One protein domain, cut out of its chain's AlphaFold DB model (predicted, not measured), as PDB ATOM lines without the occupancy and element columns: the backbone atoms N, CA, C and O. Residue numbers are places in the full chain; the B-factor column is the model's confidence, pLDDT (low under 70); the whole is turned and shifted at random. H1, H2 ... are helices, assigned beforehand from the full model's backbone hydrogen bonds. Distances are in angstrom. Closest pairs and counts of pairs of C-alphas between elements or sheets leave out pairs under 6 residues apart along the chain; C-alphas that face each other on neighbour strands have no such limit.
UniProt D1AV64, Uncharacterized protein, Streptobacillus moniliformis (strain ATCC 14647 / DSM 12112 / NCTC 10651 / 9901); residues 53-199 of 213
ATOM      1  N   ASP A  53      12.349  19.945 -33.649       88.25
ATOM      2  CA  ASP A  53      11.725  20.525 -32.454       88.25
ATOM      3  C   ASP A  53      11.450  22.025 -32.645       88.25
ATOM      4  O   ASP A  53      10.355  22.494 -32.360       88.25
ATOM      5  N   GLU A  54      12.384  22.777 -33.239       88.00
ATOM      6  CA  GLU A  54      12.156  24.190 -33.581       88.00
ATOM      7  C   GLU A  54      10.999  24.372 -34.571       88.00
ATOM      8  O   GLU A  54      10.182  25.267 -34.385       88.00
ATOM      9  N   VAL A  55      10.893  23.532 -35.607       89.81
ATOM     10  CA  VAL A  55       9.785  23.620 -36.577       89.81
ATOM     11  C   VAL A  55       8.438  23.310 -35.918       89.81
ATOM     12  O   VAL A  55       7.459  24.007 -36.182       89.81
ATOM     13  N   VAL A  56       8.386  22.289 -35.058       92.94
ATOM     14  CA  VAL A  56       7.181  21.923 -34.295       92.94
ATOM     15  C   VAL A  56       6.780  23.045 -33.336       92.94
ATOM     16  O   VAL A  56       5.622  23.468 -33.342       92.94
ATOM     17  N   ASN A  57       7.729  23.562 -32.553       91.19
ATOM     18  CA  ASN A  57       7.476  24.629 -31.584       91.19
ATOM     19  C   ASN A  57       7.041  25.924 -32.276       91.19
ATOM     20  O   ASN A  57       6.059  26.531 -31.855       91.19
ATOM     21  N   ASP A  58       7.703  26.311 -33.371       90.88
ATOM     22  CA  ASP A  58       7.309  27.479 -34.163       90.88
ATOM     23  C   ASP A  58       5.871  27.346 -34.679       90.88
ATOM     24  O   ASP A  58       5.105  28.302 -34.595       90.88
ATOM     25  N   HIS A  59       5.471  26.164 -35.164       93.69
ATOM     26  CA  HIS A  59       4.104  25.954 -35.641       93.69
ATOM     27  C   HIS A  59       3.066  26.052 -34.513       93.69
ATOM     28  O   HIS A  59       2.020  26.671 -34.703       93.69
ATOM     29  N   ILE A  60       3.353  25.495 -33.329       94.62
ATOM     30  CA  ILE A  60       2.483  25.650 -32.149       94.62
ATOM     31  C   ILE A  60       2.341  27.133 -31.798       94.62
ATOM     32  O   ILE A  60       1.226  27.616 -31.613       94.62
ATOM     33  N   ILE A  61       3.450  27.872 -31.751       93.06
ATOM     34  CA  ILE A  61       3.452  29.310 -31.459       93.06
ATOM     35  C   ILE A  61       2.639  30.084 -32.500       93.06
ATOM     36  O   ILE A  61       1.849  30.952 -32.127       93.06
ATOM     37  N   ASP A  62       2.814  29.794 -33.788       91.94
ATOM     38  CA  ASP A  62       2.073  30.446 -34.872       91.94
ATOM     39  C   ASP A  62       0.565  30.151 -34.764       91.94
ATOM     40  O   ASP A  62      -0.246  31.071 -34.868       91.94
ATOM     41  N   CYS A  63       0.181  28.911 -34.445       93.06
ATOM     42  CA  CYS A  63      -1.219  28.543 -34.218       93.06
ATOM     43  C   CYS A  63      -1.822  29.249 -33.001       93.06
ATOM     44  O   CYS A  63      -2.961  29.705 -33.056       93.06
ATOM     45  N   PHE A  64      -1.068  29.356 -31.905       91.75
ATOM     46  CA  PHE A  64      -1.526  30.066 -30.714       91.75
ATOM     47  C   PHE A  64      -1.610  31.580 -30.952       91.75
ATOM     48  O   PHE A  64      -2.514  32.221 -30.429       91.75
ATOM     49  N   ASN A  65      -0.725  32.148 -31.779       87.25
ATOM     50  CA  ASN A  65      -0.809  33.540 -32.233       87.25
ATOM     51  C   ASN A  65      -2.062  33.832 -33.069       87.25
ATOM     52  O   ASN A  65      -2.546  34.960 -33.052       87.25
ATOM     53  N   ASP A  66      -2.568  32.842 -33.808       87.56
ATOM     54  CA  ASP A  66      -3.682  32.992 -34.749       87.56
ATOM     55  C   ASP A  66      -4.839  32.023 -34.443       87.56
ATOM     56  O   ASP A  66      -5.421  31.394 -35.333       87.56
ATOM     57  N   LEU A  67      -5.174  31.885 -33.152       88.19
ATOM     58  CA  LEU A  67      -6.149  30.900 -32.664       88.19
ATOM     59  C   LEU A  67      -7.506  30.984 -33.362       88.19
ATOM     60  O   LEU A  67      -8.127  29.950 -33.582       88.19
ATOM     61  N   GLU A  68      -7.964  32.180 -33.732       86.31
ATOM     62  CA  GLU A  68      -9.262  32.368 -34.394       86.31
ATOM     63  C   GLU A  68      -9.338  31.698 -35.775       86.31
ATOM     64  O   GLU A  68     -10.423  31.300 -36.205       86.31
ATOM     65  N   ASN A  69      -8.202  31.538 -36.463       87.25
ATOM     66  CA  ASN A  69      -8.132  30.838 -37.747       87.25
ATOM     67  C   ASN A  69      -7.910  29.325 -37.581       87.25
ATOM     68  O   ASN A  69      -8.230  28.553 -38.488       87.25
ATOM     69  N   VAL A  70      -7.408  28.883 -36.424       90.50
ATOM     70  CA  VAL A  70      -7.160  27.462 -36.123       90.50
ATOM     71  C   VAL A  70      -8.392  26.800 -35.502       90.50
ATOM     72  O   VAL A  70      -8.782  25.691 -35.884       90.50
ATOM     73  N   LEU A  71      -9.051  27.488 -34.575       88.75
ATOM     74  CA  LEU A  71     -10.090  26.964 -33.699       88.75
ATOM     75  C   LEU A  71     -11.373  27.784 -33.832       88.75
ATOM     76  O   LEU A  71     -11.342  29.013 -33.810       88.75
ATOM     77  N   ASN A  72     -12.529  27.113 -33.880       90.00
ATOM     78  CA  ASN A  72     -13.791  27.813 -33.678       90.00
ATOM     79  C   ASN A  72     -13.888  28.238 -32.209       90.00
ATOM     80  O   ASN A  72     -14.265  27.447 -31.341       90.00
ATOM     81  N   MET A  73     -13.533  29.493 -31.943       85.31
ATOM     82  CA  MET A  73     -13.477  30.006 -30.581       85.31
ATOM     83  C   MET A  73     -14.832  29.919 -29.888       85.31
ATOM     84  O   MET A  73     -14.842  29.507 -28.739       85.31
ATOM     85  N   GLU A  74     -15.950  30.230 -30.557       85.25
ATOM     86  CA  GLU A  74     -17.304  30.154 -29.972       85.25
ATOM     87  C   GLU A  74     -17.623  28.746 -29.449       85.25
ATOM     88  O   GLU A  74     -17.998  28.582 -28.290       85.25
ATOM     89  N   GLU A  75     -17.378  27.726 -30.271       87.12
ATOM     90  CA  GLU A  75     -17.582  26.317 -29.914       87.12
ATOM     91  C   GLU A  75     -16.652  25.866 -28.780       87.12
ATOM     92  O   GLU A  75     -17.069  25.151 -27.864       87.12
ATOM     93  N   PHE A  76     -15.399  26.323 -28.790       88.19
ATOM     94  CA  PHE A  76     -14.465  26.027 -27.709       88.19
ATOM     95  C   PHE A  76     -14.877  26.696 -26.391       88.19
ATOM     96  O   PHE A  76     -14.734  26.076 -25.338       88.19
ATOM     97  N   LYS A  77     -15.455  27.911 -26.425       82.06
ATOM     98  CA  LYS A  77     -15.986  28.592 -25.223       82.06
ATOM     99  C   LYS A  77     -17.079  27.768 -24.549       82.06
ATOM    100  O   LYS A  77     -17.146  27.731 -23.326       82.06
ATOM    101  N   GLU A  78     -17.944  27.151 -25.348       82.44
ATOM    102  CA  GLU A  78     -19.099  26.396 -24.858       82.44
ATOM    103  C   GLU A  78     -18.726  25.006 -24.338       82.44
ATOM    104  O   GLU A  78     -19.364  24.498 -23.417       82.44
ATOM    105  N   THR A  79     -17.714  24.375 -24.938       85.38
ATOM    106  CA  THR A  79     -17.366  22.972 -24.663       85.38
ATOM    107  C   THR A  79     -16.163  22.813 -23.742       85.38
ATOM    108  O   THR A  79     -16.086  21.829 -23.006       85.38
ATOM    109  N   GLY A  80     -15.210  23.747 -23.804       84.06
ATOM    110  CA  GLY A  80     -13.915  23.640 -23.138       84.06
ATOM    111  C   GLY A  80     -13.120  22.389 -23.529       84.06
ATOM    112  O   GLY A  80     -12.299  21.939 -22.734       84.06
ATOM    113  N   ASP A  81     -13.386  21.790 -24.698       88.75
ATOM    114  CA  ASP A  81     -12.816  20.494 -25.078       88.75
ATOM    115  C   ASP A  81     -11.346  20.629 -25.509       88.75
ATOM    116  O   ASP A  81     -11.031  21.016 -26.634       88.75
ATOM    117  N   ILE A  82     -10.424  20.282 -24.613       89.88
ATOM    118  CA  ILE A  82      -8.979  20.347 -24.875       89.88
ATOM    119  C   ILE A  82      -8.549  19.379 -25.977       89.88
ATOM    120  O   ILE A  82      -7.651  19.696 -26.758       89.88
ATOM    121  N   SER A  83      -9.235  18.240 -26.111       89.81
ATOM    122  CA  SER A  83      -8.976  17.318 -27.220       89.81
ATOM    123  C   SER A  83      -9.296  17.973 -28.567       89.81
ATOM    124  O   SER A  83      -8.582  17.749 -29.541       89.81
ATOM    125  N   TYR A  84     -10.332  18.820 -28.621       91.31
ATOM    126  CA  TYR A  84     -10.668  19.590 -29.819       91.31
ATOM    127  C   TYR A  84      -9.587  20.631 -30.141       91.31
ATOM    128  O   TYR A  84      -9.169  20.715 -31.292       91.31
ATOM    129  N   LEU A  85      -9.064  21.363 -29.149       91.88
ATOM    130  CA  LEU A  85      -7.933  22.279 -29.362       91.88
ATOM    131  C   LEU A  85      -6.717  21.548 -29.951       91.88
ATOM    132  O   LEU A  85      -6.175  21.991 -30.965       91.88
ATOM    133  N   ILE A  86      -6.309  20.429 -29.340       93.44
ATOM    134  CA  ILE A  86      -5.145  19.656 -29.794       93.44
ATOM    135  C   ILE A  86      -5.353  19.158 -31.218       93.44
ATOM    136  O   ILE A  86      -4.485  19.365 -32.061       93.44
ATOM    137  N   ASP A  87      -6.512  18.567 -31.512       93.62
ATOM    138  CA  ASP A  87      -6.820  18.082 -32.857       93.62
ATOM    139  C   ASP A  87      -6.736  19.210 -33.896       93.62
ATOM    140  O   ASP A  87      -6.161  19.036 -34.971       93.62
ATOM    141  N   ARG A  88      -7.241  20.403 -33.570       94.12
ATOM    142  CA  ARG A  88      -7.208  21.554 -34.481       94.12
ATOM    143  C   ARG A  88      -5.791  22.070 -34.728       94.12
ATOM    144  O   ARG A  88      -5.453  22.294 -35.888       94.12
ATOM    145  N   VAL A  89      -4.966  22.198 -33.688       94.81
ATOM    146  CA  VAL A  89      -3.562  22.642 -33.811       94.81
ATOM    147  C   VAL A  89      -2.694  21.581 -34.498       94.81
ATOM    148  O   VAL A  89      -1.838  21.902 -35.313       94.81
ATOM    149  N   SER A  90      -2.912  20.294 -34.232       93.75
ATOM    150  CA  SER A  90      -2.172  19.225 -34.915       93.75
ATOM    151  C   SER A  90      -2.561  19.083 -36.388       93.75
ATOM    152  O   SER A  90      -1.731  18.653 -37.190       93.75
ATOM    153  N   ASN A  91      -3.793  19.441 -36.766       92.25
ATOM    154  CA  ASN A  91      -4.278  19.338 -38.146       92.25
ATOM    155  C   ASN A  91      -4.076  20.615 -38.981       92.25
ATOM    156  O   ASN A  91      -4.082  20.523 -40.210       92.25
ATOM    157  N   SER A  92      -3.850  21.786 -38.376       92.00
ATOM    158  CA  SER A  92      -3.557  23.028 -39.119       92.00
ATOM    159  C   SER A  92      -2.258  22.948 -39.928       92.00
ATOM    160  O   SER A  92      -2.103  23.659 -40.920       92.00
ATOM    161  N   VAL A  93      -1.361  22.011 -39.597       90.88
ATOM    162  CA  VAL A  93      -0.138  21.734 -40.370       90.88
ATOM    163  C   VAL A  93      -0.415  21.485 -41.856       90.88
ATOM    164  O   VAL A  93       0.411  21.821 -42.707       90.88
ATOM    165  N   TYR A  94      -1.568  20.903 -42.203       86.31
ATOM    166  CA  TYR A  94      -1.888  20.623 -43.599       86.31
ATOM    167  C   TYR A  94      -2.084  21.914 -44.400       86.31
ATOM    168  O   TYR A  94      -1.721  21.945 -45.570       86.31
ATOM    169  N   ASP A  95      -2.551  23.003 -43.794       82.31
ATOM    170  CA  ASP A  95      -2.712  24.277 -44.502       82.31
ATOM    171  C   ASP A  95      -1.354  24.955 -44.772       82.31
ATOM    172  O   ASP A  95      -1.127  25.524 -45.847       82.31
ATOM    173  N   ASP A  96      -0.401  24.809 -43.849       80.19
ATOM    174  CA  ASP A  96       0.926  25.425 -43.948       80.19
ATOM    175  C   ASP A  96       1.910  24.651 -44.828       80.19
ATOM    176  O   ASP A  96       2.737  25.259 -45.537       80.19
ATOM    177  N   PHE A  97       1.814  23.319 -44.791       82.12
ATOM    178  CA  PHE A  97       2.785  22.391 -45.365       82.12
ATOM    179  C   PHE A  97       2.229  21.557 -46.529       82.12
ATOM    180  O   PHE A  97       2.889  20.639 -46.984       82.12
ATOM    181  N   ILE A  98       1.068  21.858 -47.118       80.38
ATOM    182  CA  ILE A  98       0.629  21.141 -48.340       80.38
ATOM    183  C   ILE A  98       1.379  21.569 -49.617       80.38
ATOM    184  O   ILE A  98       1.299  20.909 -50.655       80.38
ATOM    185  N   PHE A  99       2.133  22.671 -49.575       79.75
ATOM    186  CA  PHE A  99       2.825  23.203 -50.752       79.75
ATOM    187  C   PHE A  99       4.131  22.453 -51.067       79.75
ATOM    188  O   PHE A  99       5.074  22.468 -50.276       79.75
ATOM    189  N   TYR A 100       4.221  21.911 -52.288       74.69
ATOM    190  CA  TYR A 100       5.345  21.105 -52.791       74.69
ATOM    191  C   TYR A 100       6.738  21.693 -52.502       74.69
ATOM    192  O   TYR A 100       7.584  21.022 -51.919       74.69
ATOM    193  N   ASP A 101       6.967  22.968 -52.832       75.06
ATOM    194  CA  ASP A 101       8.282  23.603 -52.651       75.06
ATOM    195  C   ASP A 101       8.709  23.723 -51.179       75.06
ATOM    196  O   ASP A 101       9.907  23.771 -50.887       75.06
ATOM    197  N   LYS A 102       7.752  23.824 -50.244       77.00
ATOM    198  CA  LYS A 102       8.052  23.804 -48.805       77.00
ATOM    199  C   LYS A 102       8.379  22.378 -48.355       77.00
ATOM    200  O   LYS A 102       9.356  22.193 -47.634       77.00
ATOM    201  N   ASN A 103       7.623  21.392 -48.836       81.06
ATOM    202  CA  ASN A 103       7.813  19.982 -48.489       81.06
ATOM    203  C   ASN A 103       9.155  19.428 -48.937       81.06
ATOM    204  O   ASN A 103       9.826  18.774 -48.148       81.06
ATOM    205  N   GLU A 104       9.584  19.714 -50.166       79.25
ATOM    206  CA  GLU A 104      10.881  19.239 -50.662       79.25
ATOM    207  C   GLU A 104      12.050  19.794 -49.836       79.25
ATOM    208  O   GLU A 104      13.014  19.081 -49.560       79.25
ATOM    209  N   LYS A 105      11.955  21.054 -49.391       79.38
ATOM    210  CA  LYS A 105      12.976  21.664 -48.525       79.38
ATOM    211  C   LYS A 105      13.009  21.006 -47.151       79.38
ATOM    212  O   LYS A 105      14.071  20.576 -46.718       79.38
ATOM    213  N   LEU A 106      11.847  20.872 -46.512       84.69
ATOM    214  CA  LEU A 106      11.737  20.258 -45.187       84.69
ATOM    215  C   LEU A 106      12.131  18.788 -45.197       84.69
ATOM    216  O   LEU A 106      12.783  18.332 -44.268       84.69
ATOM    217  N   LYS A 107      11.794  18.056 -46.261       82.75
ATOM    218  CA  LYS A 107      12.247  16.679 -46.443       82.75
ATOM    219  C   LYS A 107      13.764  16.596 -46.390       82.75
ATOM    220  O   LYS A 107      14.292  15.747 -45.686       82.75
ATOM    221  N   PHE A 108      14.460  17.473 -47.110       78.00
ATOM    222  CA  PHE A 108      15.913  17.475 -47.080       78.00
ATOM    223  C   PHE A 108      16.454  17.824 -45.683       78.00
ATOM    224  O   PHE A 108      17.334  17.127 -45.177       78.00
ATOM    225  N   ASP A 109      15.915  18.867 -45.049       80.12
ATOM    226  CA  ASP A 109      16.344  19.284 -43.709       80.12
ATOM    227  C   ASP A 109      16.158  18.140 -42.692       80.12
ATOM    228  O   ASP A 109      17.062  17.819 -41.925       80.12
ATOM    229  N   PHE A 110      15.026  17.442 -42.748       83.25
ATOM    230  CA  PHE A 110      14.699  16.343 -41.844       83.25
ATOM    231  C   PHE A 110      15.397  15.021 -42.160       83.25
ATOM    232  O   PHE A 110      15.834  14.348 -41.241       83.25
ATOM    233  N   GLU A 111      15.537  14.605 -43.416       77.56
ATOM    234  CA  GLU A 111      16.164  13.310 -43.729       77.56
ATOM    235  C   GLU A 111      17.685  13.331 -43.539       77.56
ATOM    236  O   GLU A 111      18.294  12.282 -43.313       77.56
ATOM    237  N   TYR A 112      18.309  14.506 -43.645       74.62
ATOM    238  CA  TYR A 112      19.766  14.605 -43.737       74.62
ATOM    239  C   TYR A 112      20.408  15.458 -42.643       74.62
ATOM    240  O   TYR A 112      21.629  15.395 -42.479       74.62
ATOM    241  N   ILE A 113      19.631  16.275 -41.923       74.88
ATOM    242  CA  ILE A 113      20.163  17.372 -41.108       74.88
ATOM    243  C   ILE A 113      19.349  17.559 -39.821       74.88
ATOM    244  O   ILE A 113      18.832  18.630 -39.509       74.88
ATOM    245  N   HIS A 114      19.243  16.504 -39.019       72.12
ATOM    246  CA  HIS A 114      18.667  16.624 -37.684       72.12
ATOM    247  C   HIS A 114      19.372  15.686 -36.691       72.12
ATOM    248  O   HIS A 114      19.921  14.645 -37.057       72.12
ATOM    249  N   SER A 115      19.386  16.080 -35.416       55.28
ATOM    250  CA  SER A 115      20.223  15.453 -34.383       55.28
ATOM    251  C   SER A 115      19.510  15.234 -33.044       55.28
ATOM    252  O   SER A 115      20.172  15.165 -32.014       55.28
ATOM    253  N   GLY A 116      18.178  15.181 -33.035       74.75
ATOM    254  CA  GLY A 116      17.388  15.029 -31.810       74.75
ATOM    255  C   GLY A 116      16.671  13.685 -31.730       74.75
ATOM    256  O   GLY A 116      16.097  13.252 -32.729       74.75
ATOM    257  N   ASP A 117      16.659  13.086 -30.536       84.94
ATOM    258  CA  ASP A 117      15.903  11.863 -30.223       84.94
ATOM    259  C   ASP A 117      14.405  12.052 -30.523       84.94
ATOM    260  O   ASP A 117      13.808  11.224 -31.199       84.94
ATOM    261  N   PHE A 118      13.847  13.225 -30.192       89.75
ATOM    262  CA  PHE A 118      12.443  13.576 -30.453       89.75
ATOM    263  C   PHE A 118      12.001  13.357 -31.911       89.75
ATOM    264  O   PHE A 118      10.904  12.857 -32.165       89.75
ATOM    265  N   TYR A 119      12.852  13.696 -32.887       91.06
ATOM    266  CA  TYR A 119      12.533  13.424 -34.290       91.06
ATOM    267  C   TYR A 119      12.483  11.926 -34.571       91.06
ATOM    268  O   TYR A 119      11.564  11.469 -35.243       91.06
ATOM    269  N   TYR A 120      13.492  11.176 -34.115       90.44
ATOM    270  CA  TYR A 120      13.611   9.759 -34.445       90.44
ATOM    271  C   TYR A 120      12.485   8.960 -33.790       90.44
ATOM    272  O   TYR A 120      11.883   8.129 -34.467       90.44
ATOM    273  N   ASP A 121      12.128   9.298 -32.551       91.50
ATOM    274  CA  ASP A 121      10.988   8.716 -31.840       91.50
ATOM    275  C   ASP A 121       9.673   9.001 -32.582       91.50
ATOM    276  O   ASP A 121       8.853   8.107 -32.804       91.50
ATOM    277  N   THR A 122       9.480  10.243 -33.043       93.25
ATOM    278  CA  THR A 122       8.289  10.624 -33.821       93.25
ATOM    279  C   THR A 122       8.243   9.892 -35.165       93.25
ATOM    280  O   THR A 122       7.195   9.378 -35.566       93.25
ATOM    281  N   LEU A 123       9.379   9.819 -35.861       91.81
ATOM    282  CA  LEU A 123       9.511   9.145 -37.148       91.81
ATOM    283  C   LEU A 123       9.216   7.648 -37.036       91.81
ATOM    284  O   LEU A 123       8.487   7.116 -37.874       91.81
ATOM    285  N   GLU A 124       9.764   6.979 -36.023       92.31
ATOM    286  CA  GLU A 124       9.524   5.557 -35.764       92.31
ATOM    287  C   GLU A 124       8.027   5.301 -35.557       92.31
ATOM    288  O   GLU A 124       7.437   4.476 -36.256       92.31
ATOM    289  N   ASN A 125       7.376   6.105 -34.716       92.88
ATOM    290  CA  ASN A 125       5.945   5.987 -34.432       92.88
ATOM    291  C   ASN A 125       5.071   6.159 -35.699       92.88
ATOM    292  O   ASN A 125       4.097   5.435 -35.932       92.88
ATOM    293  N   ILE A 126       5.461   7.076 -36.590       93.25
ATOM    294  CA  ILE A 126       4.800   7.257 -37.891       93.25
ATOM    295  C   ILE A 126       5.006   6.049 -38.802       93.25
ATOM    296  O   ILE A 126       4.063   5.608 -39.463       93.25
ATOM    297  N   GLN A 127       6.223   5.514 -38.858       93.25
ATOM    298  CA  GLN A 127       6.542   4.354 -39.691       93.25
ATOM    299  C   GLN A 127       5.804   3.089 -39.235       93.25
ATOM    300  O   GLN A 127       5.514   2.227 -40.067       93.25
ATOM    301  N   GLU A 128       5.472   2.988 -37.946       92.56
ATOM    302  CA  GLU A 128       4.646   1.910 -37.394       92.56
ATOM    303  C   GLU A 128       3.150   2.078 -37.700       92.56
ATOM    304  O   GLU A 128       2.441   1.086 -37.880       92.56
ATOM    305  N   THR A 129       2.670   3.322 -37.777       93.00
ATOM    306  CA  THR A 129       1.232   3.632 -37.846       93.00
ATOM    307  C   THR A 129       0.709   3.820 -39.273       93.00
ATOM    308  O   THR A 129      -0.436   3.468 -39.560       93.00
ATOM    309  N   TYR A 130       1.514   4.389 -40.174       91.44
ATOM    310  CA  TYR A 130       1.050   4.849 -41.487       91.44
ATOM    311  C   TYR A 130       1.487   3.941 -42.641       91.44
ATOM    312  O   TYR A 130       2.590   3.396 -42.677       91.44
ATOM    313  N   ASP A 131       0.619   3.830 -43.651       92.06
ATOM    314  CA  ASP A 131       0.887   3.046 -44.856       92.06
ATOM    315  C   ASP A 131       2.049   3.610 -45.689       92.06
ATOM    316  O   ASP A 131       2.259   4.822 -45.795       92.06
ATOM    317  N   LYS A 132       2.747   2.718 -46.408       88.44
ATOM    318  CA  LYS A 132       3.881   3.071 -47.285       88.44
ATOM    319  C   LYS A 132       3.557   4.154 -48.313       88.44
ATOM    320  O   LYS A 132       4.440   4.923 -48.677       88.44
ATOM    321  N   ASP A 133       2.318   4.220 -48.792       88.81
ATOM    322  CA  ASP A 133       1.902   5.216 -49.783       88.81
ATOM    323  C   ASP A 133       1.899   6.646 -49.222       88.81
ATOM    324  O   ASP A 133       2.089   7.596 -49.980       88.81
ATOM    325  N   ILE A 134       1.711   6.809 -47.908       86.12
ATOM    326  CA  ILE A 134       1.856   8.097 -47.218       86.12
ATOM    327  C   ILE A 134       3.341   8.419 -47.054       86.12
ATOM    328  O   ILE A 134       3.762   9.518 -47.400       86.12
ATOM    329  N   LEU A 135       4.139   7.444 -46.610       86.31
ATOM    330  CA  LEU A 135       5.575   7.619 -46.348       86.31
ATOM    331  C   LEU A 135       6.394   7.915 -47.616       86.31
ATOM    332  O   LEU A 135       7.422   8.582 -47.553       86.31
ATOM    333  N   ASN A 136       5.942   7.438 -48.779       86.31
ATOM    334  CA  ASN A 136       6.629   7.645 -50.056       86.31
ATOM    335  C   ASN A 136       6.285   8.981 -50.743       86.31
ATOM    336  O   ASN A 136       6.942   9.340 -51.722       86.31
ATOM    337  N   ASP A 137       5.262   9.704 -50.277       87.88
ATOM    338  CA  ASP A 137       4.803  10.966 -50.866       87.88
ATOM    339  C   ASP A 137       5.098  12.121 -49.913       87.88
ATOM    340  O   ASP A 137       4.441  12.287 -48.889       87.88
ATOM    341  N   SER A 138       6.069  12.962 -50.262       83.31
ATOM    342  CA  SER A 138       6.508  14.065 -49.405       83.31
ATOM    343  C   SER A 138       5.423  15.111 -49.137       83.31
ATOM    344  O   SER A 138       5.476  15.759 -48.097       83.31
ATOM    345  N   ASN A 139       4.398  15.223 -49.991       87.56
ATOM    346  CA  ASN A 139       3.256  16.107 -49.726       87.56
ATOM    347  C   ASN A 139       2.285  15.556 -48.679       87.56
ATOM    348  O   ASN A 139       1.377  16.266 -48.256       87.56
ATOM    349  N   LYS A 140       2.446  14.291 -48.287       89.12
ATOM    350  CA  LYS A 140       1.653  13.638 -47.242       89.12
ATOM    351  C   LYS A 140       2.506  13.355 -46.018       89.12
ATOM    352  O   LYS A 140       2.096  13.657 -44.907       89.12
ATOM    353  N   PHE A 141       3.702  12.817 -46.237       91.50
ATOM    354  CA  PHE A 141       4.626  12.439 -45.181       91.50
ATOM    355  C   PHE A 141       5.038  13.626 -44.310       91.50
ATOM    356  O   PHE A 141       4.968  13.514 -43.094       91.50
ATOM    357  N   ILE A 142       5.421  14.766 -44.902       92.12
ATOM    358  CA  ILE A 142       5.891  15.924 -44.126       92.12
ATOM    359  C   ILE A 142       4.774  16.514 -43.252       92.12
ATOM    360  O   ILE A 142       5.010  16.670 -42.052       92.12
ATOM    361  N   PRO A 143       3.550  16.762 -43.765       92.69
ATOM    362  CA  PRO A 143       2.433  17.146 -42.906       92.69
ATOM    363  C   PRO A 143       2.143  16.135 -41.792       92.69
ATOM    364  O   PRO A 143       1.979  16.545 -40.652       92.69
ATOM    365  N   VAL A 144       2.147  14.825 -42.078       94.06
ATOM    366  CA  VAL A 144       1.953  13.780 -41.049       94.06
ATOM    367  C   VAL A 144       3.053  13.824 -39.988       94.06
ATOM    368  O   VAL A 144       2.768  13.683 -38.800       94.06
ATOM    369  N   LEU A 145       4.300  14.037 -40.408       94.19
ATOM    370  CA  LEU A 145       5.457  14.119 -39.527       94.19
ATOM    371  C   LEU A 145       5.365  15.295 -38.563       94.19
ATOM    372  O   LEU A 145       5.502  15.111 -37.354       94.19
ATOM    373  N   ILE A 146       5.072  16.481 -39.087       94.25
ATOM    374  CA  ILE A 146       4.905  17.678 -38.261       94.25
ATOM    375  C   ILE A 146       3.641  17.550 -37.399       94.25
ATOM    376  O   ILE A 146       3.711  17.845 -36.213       94.25
ATOM    377  N   SER A 147       2.528  17.036 -37.941       95.38
ATOM    378  CA  SER A 147       1.274  16.804 -37.199       95.38
ATOM    379  C   SER A 147       1.498  15.959 -35.947       95.38
ATOM    380  O   SER A 147       1.091  16.344 -34.852       95.38
ATOM    381  N   ASN A 148       2.198  14.828 -36.094       95.38
ATOM    382  CA  ASN A 148       2.510  13.952 -34.969       95.38
ATOM    383  C   ASN A 148       3.485  14.598 -33.985       95.38
ATOM    384  O   ASN A 148       3.286  14.465 -32.782       95.38
ATOM    385  N   GLY A 149       4.497  15.325 -34.468       94.94
ATOM    386  CA  GLY A 149       5.395  16.084 -33.595       94.94
ATOM    387  C   GLY A 149       4.637  17.115 -32.756       94.94
ATOM    388  O   GLY A 149       4.794  17.158 -31.539       94.94
ATOM    389  N   VAL A 150       3.753  17.889 -33.389       96.06
ATOM    390  CA  VAL A 150       2.877  18.868 -32.728       96.06
ATOM    391  C   VAL A 150       1.974  18.186 -31.706       96.06
ATOM    392  O   VAL A 150       1.903  18.630 -30.564       96.06
ATOM    393  N   ASN A 151       1.328  17.081 -32.084       96.31
ATOM    394  CA  ASN A 151       0.463  16.320 -31.186       96.31
ATOM    395  C   ASN A 151       1.218  15.832 -29.937       96.31
ATOM    396  O   ASN A 151       0.774  16.074 -28.814       96.31
ATOM    397  N   SER A 152       2.382  15.202 -30.125       94.81
ATOM    398  CA  SER A 152       3.240  14.745 -29.025       94.81
ATOM    399  C   SER A 152       3.656  15.905 -28.125       94.81
ATOM    400  O   SER A 152       3.545  15.806 -26.907       94.81
ATOM    401  N   LYS A 153       4.062  17.038 -28.711       94.62
ATOM    402  CA  LYS A 153       4.531  18.202 -27.954       94.62
ATOM    403  C   LYS A 153       3.430  18.873 -27.135       94.62
ATOM    404  O   LYS A 153       3.674  19.316 -26.015       94.62
ATOM    405  N   LEU A 154       2.210  18.933 -27.668       94.88
ATOM    406  CA  LEU A 154       1.051  19.440 -26.932       94.88
ATOM    407  C   LEU A 154       0.679  18.519 -25.763       94.88
ATOM    408  O   LEU A 154       0.350  19.015 -24.691       94.88
ATOM    409  N   HIS A 155       0.787  17.199 -25.931       94.00
ATOM    410  CA  HIS A 155       0.575  16.254 -24.830       94.00
ATOM    411  C   HIS A 155       1.677  16.350 -23.763       94.00
ATOM    412  O   HIS A 155       1.349  16.397 -22.581       94.00
ATOM    413  N   GLU A 156       2.951  16.487 -24.151       93.06
ATOM    414  CA  GLU A 156       4.051  16.772 -23.210       93.06
ATOM    415  C   GLU A 156       3.776  18.042 -22.390       93.06
ATOM    416  O   GLU A 156       3.989  18.066 -21.178       93.06
ATOM    417  N   MET A 157       3.263  19.094 -23.037       93.62
ATOM    418  CA  MET A 157       2.880  20.334 -22.361       93.62
ATOM    419  C   MET A 157       1.758  20.106 -21.340       93.62
ATOM    420  O   MET A 157       1.857  20.596 -20.217       93.62
ATOM    421  N   LEU A 158       0.706  19.361 -21.699       91.94
ATOM    422  CA  LEU A 158      -0.371  19.028 -20.761       91.94
ATOM    423  C   LEU A 158       0.132  18.199 -19.575       91.94
ATOM    424  O   LEU A 158      -0.257  18.471 -18.438       91.94
ATOM    425  N   ASP A 159       1.028  17.241 -19.818       92.00
ATOM    426  CA  ASP A 159       1.646  16.429 -18.768       92.00
ATOM    427  C   ASP A 159       2.487  17.293 -17.812       92.00
ATOM    428  O   ASP A 159       2.373  17.153 -16.591       92.00
ATOM    429  N   GLU A 160       3.287  18.232 -18.337       91.88
ATOM    430  CA  GLU A 160       4.061  19.189 -17.526       91.88
ATOM    431  C   GLU A 160       3.159  20.113 -16.692       91.88
ATOM    432  O   GLU A 160       3.503  20.455 -15.557       91.88
ATOM    433  N   LEU A 161       1.994  20.485 -17.229       90.06
ATOM    434  CA  LEU A 161       0.978  21.272 -16.527       90.06
ATOM    435  C   LEU A 161       0.091  20.423 -15.594       90.06
ATOM    436  O   LEU A 161      -0.705  20.978 -14.835       90.06
ATOM    437  N   ASN A 162       0.246  19.093 -15.599       88.88
ATOM    438  CA  ASN A 162      -0.583  18.142 -14.856       88.88
ATOM    439  C   ASN A 162      -2.086  18.285 -15.191       88.88
ATOM    440  O   ASN A 162      -2.945  18.332 -14.303       88.88
ATOM    441  N   ILE A 163      -2.390  18.366 -16.489       85.50
ATOM    442  CA  ILE A 163      -3.738  18.512 -17.049       85.50
ATOM    443  C   ILE A 163      -4.112  17.227 -17.791       85.50
ATOM    444  O   ILE A 163      -3.403  16.787 -18.687       85.50
ATOM    445  N   ASP A 164      -5.256  16.632 -17.448       80.88
ATOM    446  CA  ASP A 164      -5.802  15.502 -18.207       80.88
ATOM    447  C   ASP A 164      -6.516  16.022 -19.466       80.88
ATOM    448  O   ASP A 164      -7.411  16.865 -19.390       80.88
ATOM    449  N   VAL A 165      -6.141  15.495 -20.632       78.94
ATOM    450  CA  VAL A 165      -6.733  15.849 -21.934       78.94
ATOM    451  C   VAL A 165      -8.242  15.565 -22.012       78.94
ATOM    452  O   VAL A 165      -8.951  16.146 -22.837       78.94
ATOM    453  N   ASN A 166      -8.749  14.693 -21.134       72.62
ATOM    454  CA  ASN A 166     -10.164  14.340 -21.033       72.62
ATOM    455  C   ASN A 166     -10.965  15.270 -20.109       72.62
ATOM    456  O   ASN A 166     -12.152  15.010 -19.884       72.62
ATOM    457  N   VAL A 167     -10.359  16.329 -19.555       64.31
ATOM    458  CA  VAL A 167     -11.098  17.341 -18.788       64.31
ATOM    459  C   VAL A 167     -12.114  18.009 -19.716       64.31
ATOM    460  O   VAL A 167     -11.762  18.700 -20.668       64.31
ATOM    461  N   ARG A 168     -13.395  17.769 -19.435       58.81
ATOM    462  CA  ARG A 168     -14.548  18.351 -20.125       58.81
ATOM    463  C   ARG A 168     -15.466  18.933 -19.064       58.81
ATOM    464  O   ARG A 168     -16.135  18.152 -18.402       58.81
ATOM    465  N   GLU A 169     -15.400  20.253 -18.883       54.06
ATOM    466  CA  GLU A 169     -16.328  21.159 -18.166       54.06
ATOM    467  C   GLU A 169     -15.550  22.409 -17.693       54.06
ATOM    468  O   GLU A 169     -14.459  22.254 -17.149       54.06
ATOM    469  N   ASP A 170     -16.109  23.609 -17.943       54.97
ATOM    470  CA  ASP A 170     -15.814  25.000 -17.497       54.97
ATOM    471  C   ASP A 170     -14.358  25.526 -17.390       54.97
ATOM    472  O   ASP A 170     -14.146  26.738 -17.331       54.97
ATOM    473  N   ASN A 171     -13.339  24.670 -17.461       68.81
ATOM    474  CA  ASN A 171     -11.931  25.009 -17.250       68.81
ATOM    475  C   ASN A 171     -11.106  25.006 -18.542       68.81
ATOM    476  O   ASN A 171      -9.915  25.303 -18.495       68.81
ATOM    477  N   GLY A 172     -11.693  24.707 -19.707       81.00
ATOM    478  CA  GLY A 172     -10.941  24.643 -20.971       81.00
ATOM    479  C   GLY A 172     -10.217  25.952 -21.314       81.00
ATOM    480  O   GLY A 172      -9.120  25.952 -21.864       81.00
ATOM    481  N   ILE A 173     -10.789  27.081 -20.894       83.44
ATOM    482  CA  ILE A 173     -10.189  28.413 -21.041       83.44
ATOM    483  C   ILE A 173      -9.072  28.655 -20.034       83.44
ATOM    484  O   ILE A 173      -8.066  29.277 -20.365       83.44
ATOM    485  N   GLU A 174      -9.227  28.155 -18.812       85.62
ATOM    486  CA  GLU A 174      -8.158  28.195 -17.819       85.62
ATOM    487  C   GLU A 174      -6.953  27.381 -18.303       85.62
ATOM    488  O   GLU A 174      -5.833  27.882 -18.287       85.62
ATOM    489  N   VAL A 175      -7.196  26.178 -18.826       87.31
ATOM    490  CA  VAL A 175      -6.172  25.327 -19.443       87.31
ATOM    491  C   VAL A 175      -5.519  26.029 -20.634       87.31
ATOM    492  O   VAL A 175      -4.295  26.097 -20.687       87.31
ATOM    493  N   LEU A 176      -6.299  26.615 -21.551       89.38
ATOM    494  CA  LEU A 176      -5.753  27.377 -22.680       89.38
ATOM    495  C   LEU A 176      -4.836  28.513 -22.199       89.38
ATOM    496  O   LEU A 176      -3.747  28.698 -22.740       89.38
ATOM    497  N   ASN A 177      -5.240  29.245 -21.159       88.62
ATOM    498  CA  ASN A 177      -4.416  30.304 -20.577       88.62
ATOM    499  C   ASN A 177      -3.128  29.759 -19.947       88.62
ATOM    500  O   ASN A 177      -2.081  30.378 -20.129       88.62
ATOM    501  N   GLN A 178      -3.181  28.605 -19.269       90.06
ATOM    502  CA  GLN A 178      -1.995  27.930 -18.726       90.06
ATOM    503  C   GLN A 178      -1.045  27.457 -19.839       90.06
ATOM    504  O   GLN A 178       0.169  27.590 -19.705       90.06
ATOM    505  N   MET A 179      -1.578  26.974 -20.965       92.00
ATOM    506  CA  MET A 179      -0.778  26.631 -22.148       92.00
ATOM    507  C   MET A 179      -0.130  27.874 -22.775       92.00
ATOM    508  O   MET A 179       1.043  27.837 -23.135       92.00
ATOM    509  N   ILE A 180      -0.850  29.000 -22.860       90.62
ATOM    510  CA  ILE A 180      -0.289  30.282 -23.323       90.62
ATOM    511  C   ILE A 180       0.844  30.746 -22.394       90.62
ATOM    512  O   ILE A 180       1.900  31.149 -22.879       90.62
ATOM    513  N   ASP A 181       0.644  30.668 -21.073       88.88
ATOM    514  CA  ASP A 181       1.683  30.983 -20.083       88.88
ATOM    515  C   ASP A 181       2.920  30.114 -20.275       88.88
ATOM    516  O   ASP A 181       4.033  30.632 -20.374       88.88
ATOM    517  N   TYR A 182       2.722  28.804 -20.418       90.38
ATOM    518  CA  TYR A 182       3.798  27.862 -20.686       90.38
ATOM    519  C   TYR A 182       4.591  28.239 -21.943       90.38
ATOM    520  O   TYR A 182       5.824  28.280 -21.925       90.38
ATOM    521  N   ILE A 183       3.890  28.541 -23.038       89.44
ATOM    522  CA  ILE A 183       4.505  28.930 -24.309       89.44
ATOM    523  C   ILE A 183       5.327  30.216 -24.140       89.44
ATOM    524  O   ILE A 183       6.470  30.261 -24.606       89.44
ATOM    525  N   ASN A 184       4.789  31.224 -23.449       86.44
ATOM    526  CA  ASN A 184       5.494  32.477 -23.171       86.44
ATOM    527  C   ASN A 184       6.769  32.240 -22.354       86.44
ATOM    528  O   ASN A 184       7.844  32.711 -22.732       86.44
ATOM    529  N   GLU A 185       6.666  31.466 -21.269       86.50
ATOM    530  CA  GLU A 185       7.787  31.168 -20.374       86.50
ATOM    531  C   GLU A 185       8.906  30.383 -21.068       86.50
ATOM    532  O   GLU A 185      10.087  30.656 -20.840       86.50
ATOM    533  N   LYS A 186       8.557  29.410 -21.917       84.62
ATOM    534  CA  LYS A 186       9.538  28.520 -22.557       84.62
ATOM    535  C   LYS A 186      10.217  29.130 -23.781       84.62
ATOM    536  O   LYS A 186      11.320  28.700 -24.109       84.62
ATOM    537  N   ASN A 187       9.591  30.107 -24.442       75.19
ATOM    538  CA  ASN A 187      10.057  30.617 -25.738       75.19
ATOM    539  C   ASN A 187      10.487  32.098 -25.726       75.19
ATOM    540  O   ASN A 187      10.841  32.619 -26.780       75.19
ATOM    541  N   ASP A 188      10.477  32.776 -24.568       70.06
ATOM    542  CA  ASP A 188      10.788  34.219 -24.435       70.06
ATOM    543  C   ASP A 188       9.970  35.097 -25.411       70.06
ATOM    544  O   ASP A 188      10.455  36.047 -26.034       70.06
ATOM    545  N   ILE A 189       8.692  34.743 -25.571       66.50
ATOM    546  CA  ILE A 189       7.693  35.470 -26.364       66.50
ATOM    547  C   ILE A 189       6.548  35.937 -25.459       66.50
ATOM    548  O   ILE A 189       6.391  35.447 -24.346       66.50
ATOM    549  N   SER A 190       5.743  36.901 -25.923       73.50
ATOM    550  CA  SER A 190       4.540  37.345 -25.204       73.50
ATOM    551  C   SER A 190       3.315  37.248 -26.104       73.50
ATOM    552  O   SER A 190       3.116  38.041 -27.026       73.50
ATOM    553  N   LEU A 191       2.505  36.244 -25.793       76.88
ATOM    554  CA  LEU A 191       1.180  35.958 -26.330       76.88
ATOM    555  C   LEU A 191       0.067  36.484 -25.409       76.88
ATOM    556  O   LEU A 191      -1.100  36.164 -25.594       76.88
ATOM    557  N   ASP A 192       0.400  37.299 -24.403       75.69
ATOM    558  CA  ASP A 192      -0.553  37.736 -23.369       75.69
ATOM    559  C   ASP A 192      -1.689  38.608 -23.917       75.69
ATOM    560  O   ASP A 192      -2.779  38.631 -23.349       75.69
ATOM    561  N   TYR A 193      -1.471  39.266 -25.060       69.38
ATOM    562  CA  TYR A 193      -2.514  40.014 -25.768       69.38
ATOM    563  C   TYR A 193      -3.704  39.123 -26.137       69.38
ATOM    564  O   TYR A 193      -4.841  39.586 -26.106       69.38
ATOM    565  N   ILE A 194      -3.462  37.834 -26.397       66.94
ATOM    566  CA  ILE A 194      -4.523  36.871 -26.683       66.94
ATOM    567  C   ILE A 194      -5.419  36.732 -25.476       66.94
ATOM    568  O   ILE A 194      -6.615  36.626 -25.673       66.94
ATOM    569  N   LYS A 195      -4.891  36.792 -24.247       71.00
ATOM    570  CA  LYS A 195      -5.693  36.743 -23.017       71.00
ATOM    571  C   LYS A 195      -6.530  38.008 -22.824       71.00
ATOM    572  O   LYS A 195      -7.627  37.930 -22.279       71.00
ATOM    573  N   GLU A 196      -6.020  39.159 -23.264       62.31
ATOM    574  CA  GLU A 196      -6.675  40.470 -23.153       62.31
ATOM    575  C   GLU A 196      -7.756  40.696 -24.220       62.31
ATOM    576  O   GLU A 196      -8.855  41.141 -23.888       62.31
ATOM    577  N   GLU A 197      -7.497  40.361 -25.487       54.94
ATOM    578  CA  GLU A 197      -8.499  40.429 -26.570       54.94
ATOM    579  C   GLU A 197      -9.634  39.449 -26.334       54.94
ATOM    580  O   GLU A 197     -10.806  39.737 -26.577       54.94
ATOM    581  N   ASN A 198      -9.279  38.315 -25.753       52.94
ATOM    582  CA  ASN A 198     -10.246  37.370 -25.288       52.94
ATOM    583  C   ASN A 198     -10.889  37.751 -23.955       52.94
ATOM    584  O   ASN A 198     -11.857  37.070 -23.634       52.94
ATOM    585  N   SER A 199     -10.378  38.767 -23.222       44.53
ATOM    586  CA  SER A 199     -10.670  39.095 -21.810       44.53
ATOM    587  C   SER A 199     -11.986  38.503 -21.343       44.53
ATOM    588  O   SER A 199     -13.069  39.087 -21.397       44.53
TER     589      SER A 199
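This is residues 53 to 199 of the 213 residues of an uncharacterized protein of Streptobacillus moniliformis (strain ATCC 14647 / DSM 12112 / NCTC 10651 / 9901) (UniProt D1AV64). One long helix, H9, runs through the core, and shorter helices wrap round it: H1, H4 and H7 round its middle, H5 and H6 toward its first residues. H10 passes across H9 near its last residues, with H3 and H11 beyond, away from H9. The printed part has 147 residues with eleven named helices, H1 to H11 in chain order, and no named strand; the class is all helix. It is compact, with a radius of gyration of the C-alphas of 15.8 A, and elongated, spanning 44 by 29 by 27 A.

The hub is H9, residues 138 to 160. With residues 146 to 153 alone it touches H1, residues 53 to 65, about perpendicular at 76 degrees; the closest C-alphas, of Val 56 and Val 150, are 5.5 A apart. H4, residues 82 to 91, touches H9 at a shallow tilt of 28 degrees, opposite ways, closest at the C-alphas of Ser 90 and Ser 147, 4.8 A. H7, residues 117 to 129, touches H9 at a steep tilt of 62 degrees, opposite ways, closest at the C-alphas of Thr 122 and Gly 149, 6.2 A. H5, residues 93 to 97, touches H9, closest at the C-alphas of Tyr 94 and Pro 143, 5.6 A. H6, residues 100 to 112, touches H9 with the C-alphas of Asn 103 and Asn 139 closest, 6.1 A. H8, residues 132 to 135, and H9 touch only at the corner, and only just, with 3 pairs of C-alphas within 8 A. H10, residues 172 to 187, only just touches H9, with 3 such pairs, the closest Met 179 and Met 157, 7.3 A. H3, residues 73 to 79, touches H10, closest at the C-alphas of Lys 77 and Ile 173, 7.2 A. H10 and H11, residues 192 to 197, form a helical hairpin and only just touch, with 3 pairs of C-alphas within 8 A. H2, residues 67 to 70, touches no helix but is near H1 and H4. Every O i to N i+4 pair is within hydrogen-bond range in H1, H3, H4, H5, H7, H10 and H11, against 8 of 9 in H6 and 18 of 19 in H9; H2 and H8 are too short for such a pair.

H1 begins at C-alpha 53 (11.725, 20.525, -32.454). H9 is 32.4 A from C-alpha 138 (6.508, 14.065, -49.405) to C-alpha 160 (4.061, 19.189, -17.526); H10 is 22.3 A long.

The farthest C-alphas, of Lys 132 and Ser 199, are 46.5 A apart. The printed part has no cut; the link from H9 to H10 is long, 11 residues. The mean pLDDT of the printed part is 84.9; among the residues under 70 are 167 to 171 and 196 to 199.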